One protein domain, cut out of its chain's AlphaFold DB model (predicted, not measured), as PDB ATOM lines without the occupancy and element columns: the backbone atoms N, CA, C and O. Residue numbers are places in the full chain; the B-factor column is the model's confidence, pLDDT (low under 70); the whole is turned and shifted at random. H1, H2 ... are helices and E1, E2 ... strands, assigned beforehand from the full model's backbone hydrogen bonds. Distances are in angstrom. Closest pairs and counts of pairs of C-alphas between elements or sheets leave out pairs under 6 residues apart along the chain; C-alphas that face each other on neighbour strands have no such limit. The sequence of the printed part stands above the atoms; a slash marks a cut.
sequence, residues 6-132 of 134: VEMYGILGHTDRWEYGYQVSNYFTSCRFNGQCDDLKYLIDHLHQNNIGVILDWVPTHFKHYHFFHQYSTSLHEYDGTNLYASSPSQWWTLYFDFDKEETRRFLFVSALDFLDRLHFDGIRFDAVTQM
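This is residues 6 to 132 of the 134 residues of the protein "Hypothetical protein" of Adineta steineri (UniProt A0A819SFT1). A small three-stranded sheet, E1, E4 and E7, has helices H1 and H2 over one face; H2 runs along it and on towards the hairpin of E5 and E6 at the far end. The hairpin of E2 and E3 packs beside H2 through E3. The printed part has 127 residues, in the order E1 E2 E3 H1 E4 E5 E6 H2 E7, mixed in class, with under half in named elements. It is compact, with a radius of gyration of the C-alphas of 14.8 A and spans of 45 by 31 by 25 A.

E1, residues 6 to 8, begins at C-alpha (314.020, 63.188, 6.971). E2, residues 12 to 14, and E3, residues 24 to 30, 10.5 A, precede H1, residues 37 to 49, 18.5 A. E4, residues 53 to 58, is 15.8 A long. E5 is residues 86 to 89 and E6 residues 95 to 97. H2, residues 102 to 119, is 25.1 A long; E7, residues 123 to 126, ends at (311.965, 48.449, 8.603).

The parallel sheet runs E1 E4 E7; N 8 and O 55 are 2.9 A apart, N 125 and O 56 2.8 A, within hydrogen-bond range. H2 is over E4 and E7 at a height over the sheet of 9.2 A. H1 and H2 only just touch, with 3 pairs of C-alphas within 8 A, closest Lys 41 and Leu 119 at 5.7 A. In both helices every O i to N i+4 pair is within hydrogen-bond range. The closest C-alphas of E3 and H2, Tyr 27 and Ser 111, are 5.7 A apart. Within hydrogen-bond range are N 25 and O 13 at 2.8 A in antiparallel E2 and E3, and N 96 and O 88 at 2.9 A in antiparallel E5 and E6.

The C-alphas of Asn 50 and Gly 81 are farthest apart, 46.6 A. The printed part has no cut; the link E4 to E5, 27 residues, is long. The pLDDT is under 70 at residue 32 and residues 66 to 74.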
ATOM      1  N   VAL A   6     312.839  63.802   7.576       97.94
ATOM      2  CA  VAL A   6     314.020  63.188   6.971       97.94
ATOM      3  C   VAL A   6     314.131  61.739   7.437       97.94
ATOM      4  O   VAL A   6     313.958  61.446   8.615       97.94
ATOM      5  N   GLU A   7     314.427  60.831   6.512       97.75
ATOM      6  CA  GLU A   7     314.766  59.441   6.823       97.75
ATOM      7  C   GLU A   7     316.285  59.268   6.754       97.75
ATOM      8  O   GLU A   7     316.922  59.674   5.778       97.75
ATOM      9  N   MET A   8     316.871  58.705   7.811       94.81
ATOM     10  CA  MET A   8     318.312  58.520   7.946       94.81
ATOM     11  C   MET A   8     318.673  57.038   7.888       94.81
ATOM     12  O   MET A   8     318.249  56.250   8.734       94.81
ATOM     13  N   TYR A   9     319.531  56.688   6.931       92.88
ATOM     14  CA  TYR A   9     320.135  55.365   6.817       92.88
ATOM     15  C   TYR A   9     321.573  55.367   7.347       92.88
ATOM     16  O   TYR A   9     322.202  56.415   7.505       92.88
ATOM     17  N   GLY A  10     322.105  54.181   7.651       90.56
ATOM     18  CA  GLY A  10     323.484  54.033   8.119       90.56
ATOM     19  C   GLY A  10     323.779  54.699   9.465       90.56
ATOM     20  O   GLY A  10     324.925  55.036   9.765       90.56
ATOM     21  N   ILE A  11     322.749  54.882  10.291       93.12
ATOM     22  CA  ILE A  11     322.908  55.367  11.662       93.12
ATOM     23  C   ILE A  11     323.348  54.237  12.592       93.12
ATOM     24  O   ILE A  11     324.206  54.467  13.443       93.12
ATOM     25  N   LEU A  12     322.812  53.025  12.415       91.25
ATOM     26  CA  LEU A  12     323.187  51.857  13.212       91.25
ATOM     27  C   LEU A  12     324.682  51.540  13.084       91.25
ATOM     28  O   LEU A  12     325.305  51.771  12.042       91.25
ATOM     29  N   GLY A  13     325.263  51.008  14.158       89.06
ATOM     30  CA  GLY A  13     326.686  50.722  14.246       89.06
ATOM     31  C   GLY A  13     327.115  49.663  13.235       89.06
ATOM     32  O   GLY A  13     326.800  48.481  13.380       89.06
ATOM     33  N   HIS A  14     327.886  50.080  12.236       87.62
ATOM     34  CA  HIS A  14     328.418  49.219  11.185       87.62
ATOM     35  C   HIS A  14     329.910  49.486  10.976       87.62
ATOM     36  O   HIS A  14     330.431  50.558  11.298       87.62
ATOM     37  N   THR A  15     330.623  48.495  10.447       83.25
ATOM     38  CA  THR A  15     332.083  48.564  10.314       83.25
ATOM     39  C   THR A  15     332.559  48.993   8.932       83.25
ATOM     40  O   THR A  15     333.690  49.477   8.832       83.25
ATOM     41  N   ASP A  16     331.715  48.876   7.902       82.06
ATOM     42  CA  ASP A  16     332.060  49.156   6.507       82.06
ATOM     43  C   ASP A  16     331.065  50.124   5.837       82.06
ATOM     44  O   ASP A  16     329.853  49.915   5.852       82.06
ATOM     45  N   ARG A  17     331.590  51.188   5.219       80.25
ATOM     46  CA  ARG A  17     330.789  52.200   4.512       80.25
ATOM     47  C   ARG A  17     330.168  51.658   3.222       80.25
ATOM     48  O   ARG A  17     329.132  52.169   2.805       80.25
ATOM     49  N   TRP A  18     330.773  50.646   2.597       83.06
ATOM     50  CA  TRP A  18     330.287  50.075   1.332       83.06
ATOM     51  C   TRP A  18     328.971  49.308   1.486       83.06
ATOM     52  O   TRP A  18     328.269  49.076   0.509       83.06
ATOM     53  N   GLU A  19     328.617  48.947   2.718       83.56
ATOM     54  CA  GLU A  19     327.380  48.239   3.055       83.56
ATOM     55  C   GLU A  19     326.205  49.204   3.280       83.56
ATOM     56  O   GLU A  19     325.113  48.764   3.637       83.56
ATOM     57  N   TYR A  20     326.436  50.518   3.126       87.25
ATOM     58  CA  TYR A  20     325.471  51.591   3.391       87.25
ATOM     59  C   TYR A  20     324.807  51.474   4.777       87.25
ATOM     60  O   TYR A  20     323.710  51.963   5.004       87.25
ATOM     61  N   GLY A  21     325.475  50.805   5.721       89.12
ATOM     62  CA  GLY A  21     324.982  50.542   7.068       89.12
ATOM     63  C   GLY A  21     323.874  49.497   7.211       89.12
ATOM     64  O   GLY A  21     323.340  49.362   8.308       89.12
ATOM     65  N   TYR A  22     323.577  48.714   6.169       91.88
ATOM     66  CA  TYR A  22     322.622  47.599   6.257       91.88
ATOM     67  C   TYR A  22     323.221  46.333   6.874       91.88
ATOM     68  O   TYR A  22     322.502  45.475   7.375       91.88
ATOM     69  N   GLN A  23     324.546  46.197   6.894       90.69
ATOM     70  CA  GLN A  23     325.209  45.124   7.634       90.69
ATOM     71  C   GLN A  23     325.627  45.621   9.017       90.69
ATOM     72  O   GLN A  23     326.759  46.044   9.263       90.69
ATOM     73  N   VAL A  24     324.664  45.587   9.931       90.81
ATOM     74  CA  VAL A  24     324.821  46.102  11.291       90.81
ATOM     75  C   VAL A  24     325.656  45.142  12.137       90.81
ATOM     76  O   VAL A  24     325.458  43.927  12.118       90.81
ATOM     77  N   SER A  25     326.591  45.704  12.899       86.81
ATOM     78  CA  SER A  25     327.411  44.999  13.893       86.81
ATOM     79  C   SER A  25     327.093  45.407  15.333       86.81
ATOM     80  O   SER A  25     327.444  44.686  16.258       86.81
ATOM     81  N   ASN A  26     326.465  46.570  15.544       87.62
ATOM     82  CA  ASN A  26     326.095  47.066  16.865       87.62
ATOM     83  C   ASN A  26     324.764  47.831  16.806       87.62
ATOM     84  O   ASN A  26     324.615  48.784  16.044       87.62
ATOM     85  N   TYR A  27     323.820  47.409  17.644       91.44
ATOM     86  CA  TYR A  27     322.449  47.914  17.693       91.44
ATOM     87  C   TYR A  27     322.207  48.980  18.773       91.44
ATOM     88  O   TYR A  27     321.092  49.469  18.879       91.44
ATOM     89  N   PHE A  28     323.220  49.363  19.558       89.19
ATOM     90  CA  PHE A  28     323.091  50.338  20.658       89.19
ATOM     91  C   PHE A  28     323.983  51.575  20.501       89.19
ATOM     92  O   PHE A  28     323.967  52.490  21.326       89.19
ATOM     93  N   THR A  29     324.788  51.638  19.443       83.94
ATOM     94  CA  THR A  29     325.686  52.769  19.186       83.94
ATOM     95  C   THR A  29     325.451  53.322  17.794       83.94
ATOM     96  O   THR A  29     325.294  52.545  16.850       83.94
ATOM     97  N   SER A  30     325.505  54.648  17.646       78.50
ATOM     98  CA  SER A  30     325.553  55.263  16.322       78.50
ATOM     99  C   SER A  30     326.854  54.902  15.598       78.50
ATOM    100  O   SER A  30     327.862  54.533  16.212       78.50
ATOM    101  N   CYS A  31     326.843  54.981  14.269       74.38
ATOM    102  CA  CYS A  31     328.020  54.663  13.486       74.38
ATOM    103  C   CYS A  31     329.171  55.644  13.763       74.38
ATOM    104  O   CYS A  31     329.032  56.853  13.579       74.38
ATOM    105  N   ARG A  32     330.355  55.096  14.086       68.44
ATOM    106  CA  ARG A  32     331.626  55.826  14.306       68.44
ATOM    107  C   ARG A  32     332.003  56.798  13.184       68.44
ATOM    108  O   ARG A  32     332.844  57.671  13.354       68.44
ATOM    109  N   PHE A  33     331.441  56.581  12.001       74.38
ATOM    110  CA  PHE A  33     331.685  57.360  10.799       74.38
ATOM    111  C   PHE A  33     330.969  58.711  10.776       74.38
ATOM    112  O   PHE A  33     331.304  59.528   9.914       74.38
ATOM    113  N   ASN A  34     330.033  58.926  11.706       78.50
ATOM    114  CA  ASN A  34     329.119  60.065  11.746       78.50
ATOM    115  C   ASN A  34     329.332  60.948  12.992       78.50
ATOM    116  O   ASN A  34     328.445  61.713  13.351       78.50
ATOM    117  N   GLY A  35     330.494  60.846  13.648       83.69
ATOM    118  CA  GLY A  35     330.785  61.564  14.892       83.69
ATOM    119  C   GLY A  35     330.357  60.794  16.142       83.69
ATOM    120  O   GLY A  35     330.233  59.567  16.122       83.69
ATOM    121  N   GLN A  36     330.190  61.513  17.248       86.69
ATOM    122  CA  GLN A  36     329.738  60.966  18.527       86.69
ATOM    123  C   GLN A  36     328.206  60.871  18.579       86.69
ATOM    124  O   GLN A  36     327.491  61.498  17.798       86.69
ATOM    125  N   CYS A  37     327.674  60.109  19.538       85.69
ATOM    126  CA  CYS A  37     326.225  60.065  19.776       85.69
ATOM    127  C   CYS A  37     325.639  61.456  20.078       85.69
ATOM    128  O   CYS A  37     324.523  61.740  19.653       85.69
ATOM    129  N   ASP A  38     326.385  62.323  20.766       89.56
ATOM    130  CA  ASP A  38     325.926  63.678  21.097       89.56
ATOM    131  C   ASP A  38     325.832  64.586  19.862       89.56
ATOM    132  O   ASP A  38     324.925  65.412  19.783       89.56
ATOM    133  N   ASP A  39     326.686  64.378  18.853       92.25
ATOM    134  CA  ASP A  39     326.598  65.103  17.579       92.25
ATOM    135  C   ASP A  39     325.308  64.736  16.828       92.25
ATOM    136  O   ASP A  39     324.639  65.596  16.251       92.25
ATOM    137  N   LEU A  40     324.913  63.459  16.878       92.88
ATOM    138  CA  LEU A  40     323.650  62.998  16.300       92.88
ATOM    139  C   LEU A  40     322.443  63.576  17.050       92.88
ATOM    140  O   LEU A  40     321.498  64.029  16.411       92.88
ATOM    141  N   LYS A  41     322.485  63.613  18.389       92.44
ATOM    142  CA  LYS A  41     321.434  64.265  19.189       92.44
ATOM    143  C   LYS A  41     321.290  65.736  18.831       92.44
ATOM    144  O   LYS A  41     320.173  66.206  18.659       92.44
ATOM    145  N   TYR A  42     322.411  66.443  18.685       94.94
ATOM    146  CA  TYR A  42     322.414  67.842  18.269       94.94
ATOM    147  C   TYR A  42     321.767  68.028  16.890       94.94
ATOM    148  O   TYR A  42     320.960  68.936  16.705       94.94
ATOM    149  N   LEU A  43     322.078  67.154  15.926       95.88
ATOM    150  CA  LEU A  43     321.450  67.193  14.604       95.88
ATOM    151  C   LEU A  43     319.930  66.992  14.684       95.88
ATOM    152  O   LEU A  43     319.187  67.737  14.047       95.88
ATOM    153  N   ILE A  44     319.476  65.997  15.448       96.50
ATOM    154  CA  ILE A  44     318.050  65.689  15.615       96.50
ATOM    155  C   ILE A  44     317.326  66.859  16.292       96.50
ATOM    156  O   ILE A  44     316.326  67.334  15.763       96.50
ATOM    157  N   ASP A  45     317.886  67.405  17.373       97.88
ATOM    158  CA  ASP A  45     317.346  68.589  18.053       97.88
ATOM    159  C   ASP A  45     317.246  69.796  17.105       97.88
ATOM    160  O   ASP A  45     316.226  70.485  17.051       97.88
ATOM    161  N   HIS A  46     318.261  70.016  16.266       98.06
ATOM    162  CA  HIS A  46     318.223  71.084  15.270       98.06
ATOM    163  C   HIS A  46     317.116  70.876  14.222       98.06
ATOM    164  O   HIS A  46     316.469  71.841  13.806       98.06
ATOM    165  N   LEU A  47     316.861  69.636  13.795       98.19
ATOM    166  CA  LEU A  47     315.758  69.313  12.883       98.19
ATOM    167  C   LEU A  47     314.398  69.543  13.553       98.19
ATOM    168  O   LEU A  47     313.523  70.181  12.959       98.19
ATOM    169  N   HIS A  48     314.254  69.134  14.813       98.44
ATOM    170  CA  HIS A  48     313.044  69.347  15.608       98.44
ATOM    171  C   HIS A  48     312.726  70.829  15.811       98.44
ATOM    172  O   HIS A  48     311.584  71.238  15.605       98.44
ATOM    173  N   GLN A  49     313.728  71.666  16.102       98.25
ATOM    174  CA  GLN A  49     313.566  73.128  16.192       98.25
ATOM    175  C   GLN A  49     313.056  73.754  14.885       98.25
ATOM    176  O   GLN A  49     312.439  74.820  14.898       98.25
ATOM    177  N   ASN A  50     313.280  73.083  13.753       97.88
ATOM    178  CA  ASN A  50     312.797  73.485  12.436       97.88
ATOM    179  C   ASN A  50     311.500  72.762  12.016       97.88
ATOM    180  O   ASN A  50     311.087  72.882  10.863       97.88
ATOM    181  N   ASN A  51     310.828  72.063  12.939       97.81
ATOM    182  CA  ASN A  51     309.617  71.265  12.700       97.81
ATOM    183  C   ASN A  51     309.804  70.163  11.641       97.81
ATOM    184  O   ASN A  51     308.905  69.907  10.837       97.81
ATOM    185  N   ILE A  52     310.980  69.529  11.624       98.62
ATOM    186  CA  ILE A  52     311.290  68.388  10.759       98.62
ATOM    187  C   ILE A  52     311.414  67.145  11.637       98.62
ATOM    188  O   ILE A  52     312.295  67.087  12.490       98.62
ATOM    189  N   GLY A  53     310.553  66.153  11.413       98.50
ATOM    190  CA  GLY A  53     310.657  64.861  12.092       98.50
ATOM    191  C   GLY A  53     311.773  63.987  11.512       98.50
ATOM    192  O   GLY A  53     312.186  64.151  10.359       98.50
ATOM    193  N   VAL A  54     312.258  63.033  12.295       98.31
ATOM    194  CA  VAL A  54     313.398  62.178  11.949       98.31
ATOM    195  C   VAL A  54     313.012  60.706  12.037       98.31
ATOM    196  O   VAL A  54     312.612  60.208  13.087       98.31
ATOM    197  N   ILE A  55     313.168  59.991  10.926       98.31
ATOM    198  CA  ILE A  55     312.877  58.561  10.809       98.31
ATOM    199  C   ILE A  55     314.196  57.791  10.740       98.31
ATOM    200  O   ILE A  55     315.089  58.135   9.962       98.31
ATOM    201  N   LEU A  56     314.313  56.741  11.549       96.31
ATOM    202  CA  LEU A  56     315.445  55.820  11.527       96.31
ATOM    203  C   LEU A  56     315.181  54.667  10.561       96.31
ATOM    204  O   LEU A  56     314.187  53.956  10.705       96.31
ATOM    205  N   ASP A  57     316.113  54.412   9.650       95.56
ATOM    206  CA  ASP A  57     316.169  53.140   8.934       95.56
ATOM    207  C   ASP A  57     316.790  52.066   9.844       95.56
ATOM    208  O   ASP A  57     317.986  52.099  10.160       95.56
ATOM    209  N   TRP A  58     315.955  51.149  10.332       95.44
ATOM    210  CA  TRP A  58     316.331  50.123  11.299       95.44
ATOM    211  C   TRP A  58     316.310  48.737  10.654       95.44
ATOM    212  O   TRP A  58     315.377  48.370   9.935       95.44
ATOM    213  N   VAL A  59     317.346  47.944  10.932       94.62
ATOM    214  CA  VAL A  59     317.618  46.690  10.215       94.62
ATOM    215  C   VAL A  59     317.552  45.497  11.174       94.62
ATOM    216  O   VAL A  59     318.582  45.071  11.688       94.62
ATOM    217  N   PRO A  60     316.365  44.926  11.440       94.44
ATOM    218  CA  PRO A  60     316.220  43.761  12.318       94.44
ATOM    219  C   PRO A  60     316.393  42.423  11.606       94.44
ATOM    220  O   PRO A  60     316.276  41.379  12.232       94.44
ATOM    221  N   THR A  61     316.594  42.433  10.292       93.81
ATOM    222  CA  THR A  61     316.520  41.218   9.480       93.81
ATOM    223  C   THR A  61     317.747  40.331   9.668       93.81
ATOM    224  O   THR A  61     317.630  39.118   9.830       93.81
ATOM    225  N   HIS A  62     318.938  40.923   9.651       93.00
ATOM    226  CA  HIS A  62     320.199  40.199   9.733       93.00
ATOM    227  C   HIS A  62     321.283  41.055  10.384       93.00
ATOM    228  O   HIS A  62     321.209  42.280  10.359       93.00
ATOM    229  N   PHE A  63     322.337  40.415  10.881       91.69
ATOM    230  CA  PHE A  63     323.495  41.093  11.459       91.69
ATOM    231  C   PHE A  63     324.806  40.521  10.922       91.69
ATOM    232  O   PHE A  63     324.892  39.371  10.475       91.69
ATOM    233  N   LYS A  64     325.850  41.349  10.932       88.38
ATOM    234  CA  LYS A  64     327.160  40.996  10.389       88.38
ATOM    235  C   LYS A  64     327.814  39.909  11.239       88.38
ATOM    236  O   LYS A  64     328.047  40.095  12.429       88.38
ATOM    237  N   HIS A  65     328.131  38.784  10.604       78.00
ATOM    238  CA  HIS A  65     328.745  37.638  11.271       78.00
ATOM    239  C   HIS A  65     330.273  37.704  11.266       78.00
ATOM    240  O   HIS A  65     330.900  37.421  12.283       78.00
ATOM    241  N   TYR A  66     330.868  38.109  10.141       67.00
ATOM    242  CA  TYR A  66     332.306  38.004   9.915       67.00
ATOM    243  C   TYR A  66     332.910  39.319   9.420       67.00
ATOM    244  O   TYR A  66     332.342  40.012   8.575       67.00
ATOM    245  N   HIS A  67     334.112  39.634   9.899       57.31
ATOM    246  CA  HIS A  67     335.004  40.580   9.240       57.31
ATOM    247  C   HIS A  67     336.170  39.769   8.674       57.31
ATOM    248  O   HIS A  67     336.991  39.270   9.437       57.31
ATOM    249  N   PHE A  68     336.269  39.642   7.346       50.75
ATOM    250  CA  PHE A  68     337.311  38.844   6.667       50.75
ATOM    251  C   PHE A  68     338.758  39.184   7.088       50.75
ATOM    252  O   PHE A  68     339.661  38.382   6.880       50.75
ATOM    253  N   PHE A  69     338.978  40.353   7.697       51.62
ATOM    254  CA  PHE A  69     340.293  40.868   8.081       51.62
ATOM    255  C   PHE A  69     340.555  40.931   9.596       51.62
ATOM    256  O   PHE A  69     341.671  41.259   9.990       51.62
ATOM    257  N   HIS A  70     339.576  40.626  10.458       50.97
ATOM    258  CA  HIS A  70     339.746  40.735  11.913       50.97
ATOM    259  C   HIS A  70     339.305  39.456  12.629       50.97
ATOM    260  O   HIS A  70     338.143  39.076  12.584       50.97
ATOM    261  N   GLN A  71     340.248  38.830  13.342       43.25
ATOM    262  CA  GLN A  71     340.032  37.639  14.180       43.25
ATOM    263  C   GLN A  71     339.171  37.904  15.431       43.25
ATOM    264  O   GLN A  71     338.789  36.968  16.120       43.25
ATOM    265  N   TYR A  72     338.843  39.166  15.717       48.78
ATOM    266  CA  TYR A  72     337.951  39.563  16.805       48.78
ATOM    267  C   TYR A  72     336.623  40.010  16.196       48.78
ATOM    268  O   TYR A  72     336.461  41.175  15.830       48.78
ATOM    269  N   SER A  73     335.688  39.077  16.018       53.69
ATOM    270  CA  SER A  73     334.337  39.445  15.599       53.69
ATOM    271  C   SER A  73     333.607  40.041  16.809       53.69
ATOM    272  O   SER A  73     333.462  39.381  17.833       53.69
ATOM    273  N   THR A  74     333.141  41.288  16.713       58.88
ATOM    274  CA  THR A  74     332.157  41.866  17.652       58.88
ATOM    275  C   THR A  74     330.740  41.409  17.287       58.88
ATOM    276  O   THR A  74     329.784  42.172  17.391       58.88
ATOM    277  N   SER A  75     330.630  40.203  16.730       72.00
ATOM    278  CA  SER A  75     329.395  39.641  16.206       72.00
ATOM    279  C   SER A  75     328.501  39.194  17.353       72.00
ATOM    280  O   SER A  75     328.977  38.630  18.337       72.00
ATOM    281  N   LEU A  76     327.193  39.385  17.194       81.19
ATOM    282  CA  LEU A  76     326.197  38.819  18.106       81.19
ATOM    283  C   LEU A  76     326.161  37.286  18.054       81.19
ATOM    284  O   LEU A  76     325.584  36.673  18.941       81.19
ATOM    285  N   HIS A  77     326.769  36.660  17.038       80.81
ATOM    286  CA  HIS A  77     326.641  35.224  16.783       80.81
ATOM    287  C   HIS A  77     327.118  34.346  17.937       80.81
ATOM    288  O   HIS A  77     326.437  33.381  18.242       80.81
ATOM    289  N   GLU A  78     328.235  34.689  18.580       80.44
ATOM    290  CA  GLU A  78     328.809  33.926  19.703       80.44
ATOM    291  C   GLU A  78     329.156  34.843  20.883       80.44
ATOM    292  O   GLU A  78     330.115  34.607  21.618       80.44
ATOM    293  N   TYR A  79     328.392  35.926  21.060       78.88
ATOM    294  CA  TYR A  79     328.678  36.937  22.081       78.88
ATOM    295  C   TYR A  79     328.786  36.349  23.503       78.88
ATOM    296  O   TYR A  79     329.621  36.795  24.289       78.88
ATOM    297  N   ASP A  80     327.983  35.331  23.822       80.25
ATOM    298  CA  ASP A  80     327.988  34.617  25.106       80.25
ATOM    299  C   ASP A  80     328.605  33.206  25.022       80.25
ATOM    300  O   ASP A  80     328.474  32.405  25.950       80.25
ATOM    301  N   GLY A  81     329.285  32.890  23.913       80.81
ATOM    302  CA  GLY A  81     329.810  31.555  23.624       80.81
ATOM    303  C   GLY A  81     328.770  30.564  23.086       80.81
ATOM    304  O   GLY A  81     329.094  29.388  22.916       80.81
ATOM    305  N   THR A  82     327.541  31.008  22.804       82.81
ATOM    306  CA  THR A  82     326.488  30.201  22.173       82.81
ATOM    307  C   THR A  82     325.908  30.898  20.944       82.81
ATOM    308  O   THR A  82     325.985  32.116  20.817       82.81
ATOM    309  N   ASN A  83     325.270  30.131  20.053       84.06
ATOM    310  CA  ASN A  83     324.504  30.685  18.936       84.06
ATOM    311  C   ASN A  83     323.084  31.084  19.374       84.06
ATOM    312  O   ASN A  83     322.101  30.474  18.949       84.06
ATOM    313  N   LEU A  84     322.980  32.061  20.279       86.25
ATOM    314  CA  LEU A  84     321.697  32.479  20.850       86.25
ATOM    315  C   LEU A  84     320.838  33.267  19.852       86.25
ATOM    316  O   LEU A  84     319.621  33.096  19.816       86.25
ATOM    317  N   TYR A  85     321.469  34.139  19.063       89.31
ATOM    318  CA  TYR A  85     320.764  35.155  18.277       89.31
ATOM    319  C   TYR A  85     320.532  34.784  16.814       89.31
ATOM    320  O   TYR A  85     319.767  35.479  16.144       89.31
ATOM    321  N   ALA A  86     321.196  33.753  16.287       90.88
ATOM    322  CA  ALA A  86     321.253  33.504  14.850       90.88
ATOM    323  C   ALA A  86     320.564  32.203  14.434       90.88
ATOM    324  O   ALA A  86     320.845  31.133  14.972       90.88
ATOM    325  N   SER A  87     319.727  32.289  13.399       90.50
ATOM    326  CA  SER A  87     319.005  31.136  12.854       90.50
ATOM    327  C   SER A  87     319.762  30.468  11.706       90.50
ATOM    328  O   SER A  87     320.004  29.262  11.725       90.50
ATOM    329  N   SER A  88     320.144  31.240  10.685       89.50
ATOM    330  CA  SER A  88     320.761  30.716   9.463       89.50
ATOM    331  C   SER A  88     321.583  31.771   8.708       89.50
ATOM    332  O   SER A  88     321.378  32.975   8.902       89.50
ATOM    333  N   PRO A  89     322.520  31.350   7.837       90.19
ATOM    334  CA  PRO A  89     323.198  32.251   6.911       90.19
ATOM    335  C   PRO A  89     322.223  32.949   5.965       90.19
ATOM    336  O   PRO A  89     321.306  32.332   5.424       90.19
ATOM    337  N   SER A  90     322.465  34.233   5.724       89.50
ATOM    338  CA  SER A  90     321.729  35.019   4.742       89.50
ATOM    339  C   SER A  90     322.387  34.973   3.362       89.50
ATOM    340  O   SER A  90     323.555  34.613   3.201       89.50
ATOM    341  N   GLN A  91     321.655  35.450   2.355       86.81
ATOM    342  CA  GLN A  91     322.185  35.659   1.004       86.81
ATOM    343  C   GLN A  91     323.266  36.759   0.910       86.81
ATOM    344  O   GLN A  91     323.882  36.920  -0.141       86.81
ATOM    345  N   TRP A  92     323.493  37.524   1.983       86.81
ATOM    346  CA  TRP A  92     324.438  38.646   2.035       86.81
ATOM    347  C   TRP A  92     325.701  38.334   2.838       86.81
ATOM    348  O   TRP A  92     326.395  39.258   3.253       86.81
ATOM    349  N   TRP A  93     325.999  37.052   3.075       86.06
ATOM    350  CA  TRP A  93     327.126  36.626   3.919       86.06
ATOM    351  C   TRP A  93     327.023  37.144   5.367       86.06
ATOM    352  O   TRP A  93     328.021  37.283   6.075       86.06
ATOM    353  N   THR A  94     325.795  37.419   5.811       89.06
ATOM    354  CA  THR A  94     325.425  37.771   7.189       89.06
ATOM    355  C   THR A  94     324.641  36.620   7.826       89.06
ATOM    356  O   THR A  94     324.471  35.568   7.207       89.06
ATOM    357  N   LEU A  95     324.161  36.792   9.057       91.44
ATOM    358  CA  LEU A  95     323.257  35.835   9.698       91.44
ATOM    359  C   LEU A  95     321.884  36.460   9.925       91.44
ATOM    360  O   LEU A  95     321.797  37.604  10.370       91.44
ATOM    361  N   TYR A  96     320.825  35.706   9.640       93.06
ATOM    362  CA  TYR A  96     319.467  36.075  10.029       93.06
ATOM    363  C   TYR A  96     319.289  35.945  11.542       93.06
ATOM    364  O   TYR A  96     319.825  35.020  12.162       93.06
ATOM    365  N   PHE A  97     318.506  36.850  12.126       93.69
ATOM    366  CA  PHE A  97     318.099  36.727  13.522       93.69
ATOM    367  C   PHE A  97     317.167  35.525  13.729       93.69
ATOM    368  O   PHE A  97     316.349  35.192  12.868       93.69
ATOM    369  N   ASP A  98     317.289  34.871  14.882       93.12
ATOM    370  CA  ASP A  98     316.362  33.836  15.337       93.12
ATOM    371  C   ASP A  98     315.194  34.473  16.101       93.12
ATOM    372  O   ASP A  98     315.260  34.699  17.311       93.12
ATOM    373  N   PHE A  99     314.117  34.786  15.377       92.50
ATOM    374  CA  PHE A  99     312.907  35.370  15.953       92.50
ATOM    375  C   PHE A  99     312.096  34.402  16.814       92.50
ATOM    376  O   PHE A  99     311.182  34.883  17.483       92.50
ATOM    377  N   ASP A 100     312.407  33.101  16.861       92.31
ATOM    378  CA  ASP A 100     311.733  32.144  17.751       92.31
ATOM    379  C   ASP A 100     312.229  32.279  19.198       92.31
ATOM    380  O   ASP A 100     311.490  31.986  20.150       92.31
ATOM    381  N   LYS A 101     313.427  32.841  19.391       92.25
ATOM    382  CA  LYS A 101     314.015  33.124  20.706       92.25
ATOM    383  C   LYS A 101     313.483  34.420  21.304       92.25
ATOM    384  O   LYS A 101     313.416  35.468  20.658       92.25
ATOM    385  N   GLU A 102     313.115  34.366  22.581       94.81
ATOM    386  CA  GLU A 102     312.611  35.535  23.303       94.81
ATOM    387  C   GLU A 102     313.704  36.582  23.513       94.81
ATOM    388  O   GLU A 102     313.443  37.779  23.414       94.81
ATOM    389  N   GLU A 103     314.927  36.125  23.745       93.25
ATOM    390  CA  GLU A 103     316.127  36.930  23.924       93.25
ATOM    391  C   GLU A 103     316.406  37.770  22.677       93.25
ATOM    392  O   GLU A 103     316.603  38.978  22.792       93.25
ATOM    393  N   THR A 104     316.315  37.170  21.488       93.25
ATOM    394  CA  THR A 104     316.456  37.877  20.209       93.25
ATOM    395  C   THR A 104     315.369  38.927  20.017       93.25
ATOM    396  O   THR A 104     315.670  40.085  19.720       93.25
ATOM    397  N   ARG A 105     314.095  38.563  20.236       94.44
ATOM    398  CA  ARG A 105     312.975  39.513  20.123       94.44
ATOM    399  C   ARG A 105     313.133  40.683  21.095       94.44
ATOM    400  O   ARG A 105     312.920  41.829  20.706       94.44
ATOM    401  N   ARG A 106     313.538  40.413  22.340       95.88
ATOM    402  CA  ARG A 106     313.794  41.437  23.364       95.88
ATOM    403  C   ARG A 106     314.979  42.321  23.008       95.88
ATOM    404  O   ARG A 106     314.852  43.534  23.112       95.88
ATOM    405  N   PHE A 107     316.092  41.738  22.574       94.25
ATOM    406  CA  PHE A 107     317.275  42.477  22.134       94.25
ATOM    407  C   PHE A 107     316.910  43.488  21.045       94.25
ATOM    408  O   PHE A 107     317.186  44.681  21.177       94.25
ATOM    409  N   LEU A 108     316.212  43.020  20.009       94.88
ATOM    410  CA  LEU A 108     315.779  43.853  18.893       94.88
ATOM    411  C   LEU A 108     314.794  44.937  19.355       94.88
ATOM    412  O   LEU A 108     315.011  46.113  19.073       94.88
ATOM    413  N   PHE A 109     313.776  44.573  20.134       95.31
ATOM    414  CA  PHE A 109     312.805  45.527  20.673       95.31
ATOM    415  C   PHE A 109     313.465  46.640  21.500       95.31
ATOM    416  O   PHE A 109     313.206  47.820  21.269       95.31
ATOM    417  N   VAL A 110     314.357  46.278  22.425       96.00
ATOM    418  CA  VAL A 110     315.065  47.247  23.271       96.00
ATOM    419  C   VAL A 110     316.012  48.111  22.440       96.00
ATOM    420  O   VAL A 110     316.116  49.303  22.709       96.00
ATOM    421  N   SER A 111     316.648  47.565  21.400       94.62
ATOM    422  CA  SER A 111     317.500  48.372  20.522       94.62
ATOM    423  C   SER A 111     316.725  49.423  19.729       94.62
ATOM    424  O   SER A 111     317.181  50.554  19.603       94.62
ATOM    425  N   ALA A 112     315.527  49.090  19.241       95.00
ATOM    426  CA  ALA A 112     314.661  50.054  18.570       95.00
ATOM    427  C   ALA A 112     314.217  51.163  19.537       95.00
ATOM    428  O   ALA A 112     314.291  52.346  19.203       95.00
ATOM    429  N   LEU A 113     313.807  50.785  20.755       95.19
ATOM    430  CA  LEU A 113     313.407  51.742  21.786       95.19
ATOM    431  C   LEU A 113     314.545  52.664  22.214       95.19
ATOM    432  O   LEU A 113     314.298  53.844  22.425       95.19
ATOM    433  N   ASP A 114     315.773  52.161  22.311       93.50
ATOM    434  CA  ASP A 114     316.923  52.979  22.697       93.50
ATOM    435  C   ASP A 114     317.142  54.146  21.721       93.50
ATOM    436  O   ASP A 114     317.369  55.272  22.152       93.50
ATOM    437  N   PHE A 115     316.986  53.940  20.410       93.50
ATOM    438  CA  PHE A 115     317.075  55.043  19.447       93.50
ATOM    439  C   PHE A 115     315.912  56.037  19.568       93.50
ATOM    440  O   PHE A 115     316.133  57.247  19.493       93.50
ATOM    441  N   LEU A 116     314.688  55.555  19.782       95.25
ATOM    442  CA  LEU A 116     313.524  56.427  19.959       95.25
ATOM    443  C   LEU A 116     313.632  57.262  21.246       95.25
ATOM    444  O   LEU A 116     313.439  58.470  21.210       95.25
ATOM    445  N   ASP A 117     313.997  56.638  22.366       93.88
ATOM    446  CA  ASP A 117     314.002  57.268  23.692       93.88
ATOM    447  C   ASP A 117     315.283  58.067  23.958       93.88
ATOM    448  O   ASP A 117     315.239  59.222  24.363       93.88
ATOM    449  N   ARG A 118     316.463  57.500  23.683       91.12
ATOM    450  CA  ARG A 118     317.740  58.154  24.012       91.12
ATOM    451  C   ARG A 118     318.172  59.181  22.974       91.12
ATOM    452  O   ARG A 118     318.888  60.122  23.330       91.12
ATOM    453  N   LEU A 119     317.838  58.959  21.702       91.50
ATOM    454  CA  LEU A 119     318.253  59.803  20.572       91.50
ATOM    455  C   LEU A 119     317.095  60.600  19.954       91.50
ATOM    456  O   LEU A 119     317.357  61.409  19.073       91.50
ATOM    457  N   HIS A 120     315.864  60.431  20.449       95.38
ATOM    458  CA  HIS A 120     314.677  61.195  20.046       95.38
ATOM    459  C   HIS A 120     314.309  61.031  18.562       95.38
ATOM    460  O   HIS A 120     313.859  61.974  17.920       95.38
ATOM    461  N   PHE A 121     314.502  59.841  17.989       97.38
ATOM    462  CA  PHE A 121     313.906  59.548  16.684       97.38
ATOM    463  C   PHE A 121     312.372  59.510  16.792       97.38
ATOM    464  O   PHE A 121     311.826  59.001  17.768       97.38
ATOM    465  N   ASP A 122     311.678  60.002  15.765       98.00
ATOM    466  CA  ASP A 122     310.211  60.121  15.742       98.00
ATOM    467  C   ASP A 122     309.521  58.895  15.126       98.00
ATOM    468  O   ASP A 122     308.311  58.705  15.254       98.00
ATOM    469  N   GLY A 123     310.282  58.053  14.428       97.31
ATOM    470  CA  GLY A 123     309.758  56.865  13.771       97.31
ATOM    471  C   GLY A 123     310.848  55.921  13.286       97.31
ATOM    472  O   GLY A 123     312.030  56.263  13.249       97.31
ATOM    473  N   ILE A 124     310.427  54.717  12.901       96.44
ATOM    474  CA  ILE A 124     311.302  53.667  12.381       96.44
ATOM    475  C   ILE A 124     310.738  53.128  11.067       96.44
ATOM    476  O   ILE A 124     309.554  52.796  10.977       96.44
ATOM    477  N   ARG A 125     311.613  52.980  10.075       97.00
ATOM    478  CA  ARG A 125     311.386  52.226   8.843       97.00
ATOM    479  C   ARG A 125     312.110  50.884   8.951       97.00
ATOM    480  O   ARG A 125     313.251  50.823   9.392       97.00
ATOM    481  N   PHE A 126     311.425  49.808   8.569       93.31
ATOM    482  CA  PHE A 126     311.965  48.449   8.603       93.31
ATOM    483  C   PHE A 126     312.482  48.058   7.221       93.31
ATOM    484  O   PHE A 126     311.730  48.108   6.238       93.31
ATOM    485  N   ASP A 127     313.733  47.614   7.147       88.12
ATOM    486  CA  ASP A 127     314.302  47.080   5.912       88.12
ATOM    487  C   ASP A 127     314.074  45.566   5.744       88.12
ATOM    488  O   ASP A 127     314.116  44.790   6.699       88.12
ATOM    489  N   ALA A 128     313.847  45.142   4.496       87.75
ATOM    490  CA  ALA A 128     313.777  43.738   4.079       87.75
ATOM    491  C   ALA A 128     312.775  42.834   4.839       87.75
ATOM    492  O   ALA A 128     313.000  41.627   4.947       87.75
ATOM    493  N   VAL A 129     311.628  43.377   5.272       89.75
ATOM    494  CA  VAL A 129     310.587  42.672   6.062       89.75
ATOM    495  C   VAL A 129     310.190  41.303   5.493       89.75
ATOM    496  O   VAL A 129     309.957  40.370   6.254       89.75
ATOM    497  N   THR A 130     310.165  41.131   4.168       87.94
ATOM    498  CA  THR A 130     309.850  39.840   3.525       87.94
ATOM    499  C   THR A 130     310.749  38.693   3.995       87.94
ATOM    500  O   THR A 130     310.317  37.548   3.987       87.94
ATOM    501  N   GLN A 131     311.989  38.968   4.400       86.12
ATOM    502  CA  GLN A 131     312.906  37.942   4.907       86.12
ATOM    503  C   GLN A 131     312.613  37.542   6.361       86.12
ATOM    504  O   GLN A 131     313.108  36.514   6.802       86.12
ATOM    505  N   MET A 132     311.810  38.322   7.094       84.88
ATOM    506  CA  MET A 132     311.433  38.045   8.485       84.88
ATOM    507  C   MET A 132     310.188  37.155   8.608       84.88
ATOM    508  O   MET A 132     309.981  36.542   9.646       84.88
TER     509      MET A 132